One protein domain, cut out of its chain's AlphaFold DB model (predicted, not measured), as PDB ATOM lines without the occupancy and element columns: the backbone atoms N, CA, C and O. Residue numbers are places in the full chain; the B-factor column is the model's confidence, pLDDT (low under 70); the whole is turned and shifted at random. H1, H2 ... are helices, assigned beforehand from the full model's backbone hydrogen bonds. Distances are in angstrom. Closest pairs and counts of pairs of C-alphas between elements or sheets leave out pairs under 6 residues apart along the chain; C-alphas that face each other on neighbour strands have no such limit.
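Overview. This is residues 301 to 347 of the 402 residues of the protein "YvaG protein" of Symbiodinium pilosum (UniProt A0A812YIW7). This is a small domain with little regular structure: a short helix H1 and a longer helix H2 follow each other along one long side, and the unnamed stretch 331 to 347 folds back from the end of H2. The printed part has 47 residues, with two named helices in the order H1, H2 and no named strand. The class is all helix, though the named elements hold only 16 residues. It is compact, with a radius of gyration of the C-alphas of 10.0 A, and spans 28 by 18 by 15 A, only just elongated.

Arrangement. Start at H2, residues 320 to 330, the longest helix. Before it stands H1, residues 313 to 317, joined by a tight link of 2 residues. The two meet only through their link. In both, every O i to N i+4 pair is within hydrogen-bond range.

Along the chain. Find C-alpha 320 at (-21.320, 22.701, 99.370); H2 runs 15.1 A to C-alpha 330 at (-26.266, 12.270, 109.153). H1 begins at C-alpha 313, (-25.591, 24.882, 90.694), and measures 6.1 A.

Size, cuts and confidence. The C-alphas farthest apart, of Ser 312 and Cys 332, are 28.0 A apart. The printed part has no cut, and no printed residue is under 70 in pLDDT.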
ATOM      1  N   PHE A 301     -33.537  18.382  94.863       86.12
ATOM      2  CA  PHE A 301     -33.204  17.864  96.190       86.12
ATOM      3  C   PHE A 301     -31.927  17.036  96.206       86.12
ATOM      4  O   PHE A 301     -31.624  16.280  95.287       86.12
ATOM      5  N   CYS A 302     -31.202  17.127  97.322       82.50
ATOM      6  CA  CYS A 302     -30.043  16.276  97.550       82.50
ATOM      7  C   CYS A 302     -30.488  14.803  97.652       82.50
ATOM      8  O   CYS A 302     -31.222  14.475  98.590       82.50
ATOM      9  N   PRO A 303     -30.006  13.883  96.798       78.62
ATOM     10  CA  PRO A 303     -30.446  12.485  96.823       78.62
ATOM     11  C   PRO A 303     -29.983  11.744  98.087       78.62
ATOM     12  O   PRO A 303     -30.625  10.794  98.528       78.62
ATOM     13  N   ALA A 304     -28.884  12.194  98.701       77.06
ATOM     14  CA  ALA A 304     -28.360  11.588  99.919       77.06
ATOM     15  C   ALA A 304     -29.122  12.048 101.165       77.06
ATOM     16  O   ALA A 304     -29.595  11.214 101.921       77.06
ATOM     17  N   THR A 305     -29.245  13.362 101.381       75.81
ATOM     18  CA  THR A 305     -29.801  13.906 102.635       75.81
ATOM     19  C   THR A 305     -31.281  14.261 102.550       75.81
ATOM     20  O   THR A 305     -31.910  14.419 103.593       75.81
ATOM     21  N   ARG A 306     -31.820  14.467 101.338       79.88
ATOM     22  CA  ARG A 306     -33.149  15.046 101.040       79.88
ATOM     23  C   ARG A 306     -33.458  16.376 101.733       79.88
ATOM     24  O   ARG A 306     -34.573  16.879 101.671       79.88
ATOM     25  N   PHE A 307     -32.471  16.953 102.407       80.25
ATOM     26  CA  PHE A 307     -32.690  18.092 103.271       80.25
ATOM     27  C   PHE A 307     -32.751  19.376 102.457       80.25
ATOM     28  O   PHE A 307     -33.670  20.168 102.618       80.25
ATOM     29  N   TRP A 308     -31.772  19.565 101.580       84.56
ATOM     30  CA  TRP A 308     -31.628  20.764 100.772       84.56
ATOM     31  C   TRP A 308     -32.532  20.760  99.554       84.56
ATOM     32  O   TRP A 308     -32.581  19.756  98.848       84.56
ATOM     33  N   ARG A 309     -33.167  21.907  99.296       88.31
ATOM     34  CA  ARG A 309     -33.877  22.218  98.055       88.31
ATOM     35  C   ARG A 309     -33.257  23.451  97.416       88.31
ATOM     36  O   ARG A 309     -33.384  24.549  97.959       88.31
ATOM     37  N   LEU A 310     -32.578  23.276  96.291       92.25
ATOM     38  CA  LEU A 310     -31.800  24.334  95.642       92.25
ATOM     39  C   LEU A 310     -32.262  24.528  94.203       92.25
ATOM     40  O   LEU A 310     -32.697  23.573  93.574       92.25
ATOM     41  N   CYS A 311     -32.195  25.754  93.689       94.50
ATOM     42  CA  CYS A 311     -32.680  26.068  92.342       94.50
ATOM     43  C   CYS A 311     -31.605  26.017  91.248       94.50
ATOM     44  O   CYS A 311     -31.937  26.095  90.072       94.50
ATOM     45  N   SER A 312     -30.323  25.970  91.615       95.38
ATOM     46  CA  SER A 312     -29.211  26.097  90.670       95.38
ATOM     47  C   SER A 312     -27.911  25.545  91.244       95.38
ATOM     48  O   SER A 312     -27.746  25.472  92.466       95.38
ATOM     49  N   GLU A 313     -26.965  25.257  90.350       96.38
ATOM     50  CA  GLU A 313     -25.591  24.882  90.694       96.38
ATOM     51  C   GLU A 313     -24.898  25.966  91.531       96.38
ATOM     52  O   GLU A 313     -24.283  25.664  92.544       96.38
ATOM     53  N   ALA A 314     -25.131  27.248  91.230       96.94
ATOM     54  CA  ALA A 314     -24.610  28.353  92.038       96.94
ATOM     55  C   ALA A 314     -25.090  28.302  93.504       96.94
ATOM     56  O   ALA A 314     -24.327  28.573  94.431       96.94
ATOM     57  N   CYS A 315     -26.356  27.930  93.744       95.38
ATOM     58  CA  CYS A 315     -26.866  27.731  95.104       95.38
ATOM     59  C   CYS A 315     -26.287  26.476  95.768       95.38
ATOM     60  O   CYS A 315     -26.128  26.460  96.990       95.38
ATOM     61  N   TYR A 316     -26.008  25.435  94.983       94.50
ATOM     62  CA  TYR A 316     -25.326  24.223  95.432       94.50
ATOM     63  C   TYR A 316     -23.894  24.525  95.876       94.50
ATOM     64  O   TYR A 316     -23.554  24.235  97.023       94.50
ATOM     65  N   ASP A 317     -23.103  25.206  95.049       95.44
ATOM     66  CA  ASP A 317     -21.722  25.579  95.361       95.44
ATOM     67  C   ASP A 317     -21.645  26.469  96.603       95.44
ATOM     68  O   ASP A 317     -20.836  26.233  97.504       95.44
ATOM     69  N   ALA A 318     -22.566  27.432  96.720       93.19
ATOM     70  CA  ALA A 318     -22.676  28.308  97.886       93.19
ATOM     71  C   ALA A 318     -22.987  27.566  99.203       93.19
ATOM     72  O   ALA A 318     -22.827  28.146 100.282       93.19
ATOM     73  N   LEU A 319     -23.457  26.314  99.130       89.44
ATOM     74  CA  LEU A 319     -23.836  25.476 100.270       89.44
ATOM     75  C   LEU A 319     -23.063  24.151 100.349       89.44
ATOM     76  O   LEU A 319     -23.385  23.301 101.189       89.44
ATOM     77  N   LEU A 320     -22.043  23.965  99.509       89.38
ATOM     78  CA  LEU A 320     -21.320  22.701  99.370       89.38
ATOM     79  C   LEU A 320     -20.677  22.255 100.692       89.38
ATOM     80  O   LEU A 320     -20.782  21.092 101.094       89.38
ATOM     81  N   SER A 321     -20.061  23.192 101.417       86.81
ATOM     82  CA  SER A 321     -19.430  22.925 102.717       86.81
ATOM     83  C   SER A 321     -20.455  22.500 103.776       86.81
ATOM     84  O   SER A 321     -20.245  21.562 104.555       86.81
ATOM     85  N   GLU A 322     -21.616  23.149 103.792       84.50
ATOM     86  CA  GLU A 322     -22.709  22.848 104.703       84.50
ATOM     87  C   GLU A 322     -23.359  21.511 104.376       84.50
ATOM     88  O   GLU A 322     -23.767  20.791 105.287       84.50
ATOM     89  N   GLN A 323     -23.454  21.164 103.098       84.38
ATOM     90  CA  GLN A 323     -23.926  19.862 102.672       84.38
ATOM     91  C   GLN A 323     -22.953  18.752 103.063       84.38
ATOM     92  O   GLN A 323     -23.406  17.747 103.607       84.38
ATOM     93  N   ALA A 324     -21.645  18.940 102.876       85.88
ATOM     94  CA  ALA A 324     -20.633  17.998 103.355       85.88
ATOM     95  C   ALA A 324     -20.734  17.799 104.876       85.88
ATOM     96  O   ALA A 324     -20.714  16.671 105.373       85.88
ATOM     97  N   SER A 325     -20.920  18.895 105.615       83.56
ATOM     98  CA  SER A 325     -21.068  18.870 107.072       83.56
ATOM     99  C   SER A 325     -22.348  18.147 107.509       83.56
ATOM    100  O   SER A 325     -22.306  17.286 108.389       83.56
ATOM    101  N   LEU A 326     -23.483  18.448 106.869       81.94
ATOM    102  CA  LEU A 326     -24.754  17.776 107.136       81.94
ATOM    103  C   LEU A 326     -24.664  16.287 106.818       81.94
ATOM    104  O   LEU A 326     -25.092  15.477 107.634       81.94
ATOM    105  N   LEU A 327     -24.084  15.935 105.670       82.75
ATOM    106  CA  LEU A 327     -23.924  14.554 105.245       82.75
ATOM    107  C   LEU A 327     -23.094  13.780 106.268       82.75
ATOM    108  O   LEU A 327     -23.579  12.773 106.775       82.75
ATOM    109  N   LYS A 328     -21.932  14.321 106.664       83.81
ATOM    110  CA  LYS A 328     -21.062  13.758 107.707       83.81
ATOM    111  C   LYS A 328     -21.782  13.593 109.046       83.81
ATOM    112  O   LYS A 328     -21.589  12.595 109.733       83.81
ATOM    113  N   MET A 329     -22.623  14.551 109.435       82.56
ATOM    114  CA  MET A 329     -23.437  14.431 110.647       82.56
ATOM    115  C   MET A 329     -24.471  13.307 110.494       82.56
ATOM    116  O   MET A 329     -24.549  12.423 111.343       82.56
ATOM    117  N   THR A 330     -25.242  13.296 109.405       80.12
ATOM    118  CA  THR A 330     -26.266  12.270 109.153       80.12
ATOM    119  C   THR A 330     -25.686  10.876 108.933       80.12
ATOM    120  O   THR A 330     -26.404   9.908 109.120       80.12
ATOM    121  N   SER A 331     -24.400  10.744 108.615       80.81
ATOM    122  CA  SER A 331     -23.683   9.472 108.481       80.81
ATOM    123  C   SER A 331     -22.855   9.106 109.723       80.81
ATOM    124  O   SER A 331     -21.931   8.299 109.630       80.81
ATOM    125  N   CYS A 332     -23.161   9.690 110.890       85.00
ATOM    126  CA  CYS A 332     -22.487   9.391 112.163       85.00
ATOM    127  C   CYS A 332     -20.956   9.576 112.106       85.00
ATOM    128  O   CYS A 332     -20.198   8.809 112.691       85.00
ATOM    129  N   GLY A 333     -20.492  10.585 111.365       82.00
ATOM    130  CA  GLY A 333     -19.075  10.907 111.198       82.00
ATOM    131  C   GLY A 333     -18.389  10.201 110.033       82.00
ATOM    132  O   GLY A 333     -17.256  10.559 109.708       82.00
ATOM    133  N   PHE A 334     -19.065   9.261 109.370       81.62
ATOM    134  CA  PHE A 334     -18.527   8.574 108.205       81.62
ATOM    135  C   PHE A 334     -18.450   9.523 106.997       81.62
ATOM    136  O   PHE A 334     -19.445  10.142 106.615       81.62
ATOM    137  N   GLY A 335     -17.270   9.666 106.395       76.06
ATOM    138  CA  GLY A 335     -17.057  10.558 105.255       76.06
ATOM    139  C   GLY A 335     -17.704  10.007 103.989       76.06
ATOM    140  O   GLY A 335     -17.122   9.157 103.326       76.06
ATOM    141  N   LEU A 336     -18.904  10.482 103.658       80.50
ATOM    142  CA  LEU A 336     -19.541  10.187 102.378       80.50
ATOM    143  C   LEU A 336     -19.232  11.292 101.369       80.50
ATOM    144  O   LEU A 336     -19.227  12.464 101.758       80.50
ATOM    145  N   PRO A 337     -19.003  10.946 100.089       86.25
ATOM    146  CA  PRO A 337     -18.868  11.952  99.052       86.25
ATOM    147  C   PRO A 337     -20.177  12.728  98.932       86.25
ATOM    148  O   PRO A 337     -21.271  12.158  99.002       86.25
ATOM    149  N   VAL A 338     -20.062  14.043  98.756       88.56
ATOM    150  CA  VAL A 338     -21.221  14.876  98.451       88.56
ATOM    151  C   VAL A 338     -21.679  14.549  97.025       88.56
ATOM    152  O   VAL A 338     -20.847  14.595  96.120       88.56
ATOM    153  N   PRO A 339     -22.960  14.198  96.799       90.31
ATOM    154  CA  PRO A 339     -23.462  13.953  95.451       90.31
ATOM    155  C   PRO A 339     -23.339  15.208  94.587       90.31
ATOM    156  O   PRO A 339     -23.796  16.274  95.011       90.31
ATOM    157  N   ALA A 340     -22.758  15.055  93.395       93.81
ATOM    158  CA  ALA A 340     -22.607  16.128  92.419       93.81
ATOM    159  C   ALA A 340     -23.967  16.722  92.027       93.81
ATOM    160  O   ALA A 340     -24.965  16.002  91.992       93.81
ATOM    161  N   TRP A 341     -24.006  18.013  91.692       94.56
ATOM    162  CA  TRP A 341     -25.233  18.705  91.285       94.56
ATOM    163  C   TRP A 341     -25.980  17.984  90.151       94.56
ATOM    164  O   TRP A 341     -27.195  17.825  90.216       94.56
ATOM    165  N   SER A 342     -25.250  17.446  89.171       92.69
ATOM    166  CA  SER A 342     -25.808  16.682  88.048       92.69
ATOM    167  C   SER A 342     -26.579  15.420  88.453       92.69
ATOM    168  O   SER A 342     -27.362  14.909  87.659       92.69
ATOM    169  N   SER A 343     -26.384  14.911  89.675       90.06
ATOM    170  CA  SER A 343     -27.119  13.760  90.204       90.06
ATOM    171  C   SER A 343     -28.371  14.152  90.997       90.06
ATOM    172  O   SER A 343     -28.969  13.287  91.638       90.06
ATOM    173  N   TRP A 344     -28.699  15.441  91.096       89.62
ATOM    174  CA  TRP A 344     -29.869  15.895  91.837       89.62
ATOM    175  C   TRP A 344     -31.103  15.841  90.953       89.62
ATOM    176  O   TRP A 344     -31.096  16.268  89.801       89.62
ATOM    177  N   GLU A 345     -32.186  15.340  91.526       83.00
ATOM    178  CA  GLU A 345     -33.457  15.220  90.829       83.00
ATOM    179  C   GLU A 345     -34.313  16.460  91.081       83.00
ATOM    180  O   GLU A 345     -34.270  17.067  92.160       83.00
ATOM    181  N   ALA A 346     -35.097  16.827  90.066       84.31
ATOM    182  CA  ALA A 346     -36.073  17.893  90.184       84.31
ATOM    183  C   ALA A 346     -37.071  17.563  91.304       84.31
ATOM    184  O   ALA A 346     -37.574  16.448  91.436       84.31
ATOM    185  N   TYR A 347     -37.351  18.562  92.125       80.19
ATOM    186  CA  TYR A 347     -38.340  18.510  93.181       80.19
ATOM    187  C   TYR A 347     -39.723  18.616  92.548       80.19
ATOM    188  O   TYR A 347     -40.125  19.682  92.079       80.19
TER     189      TYR A 347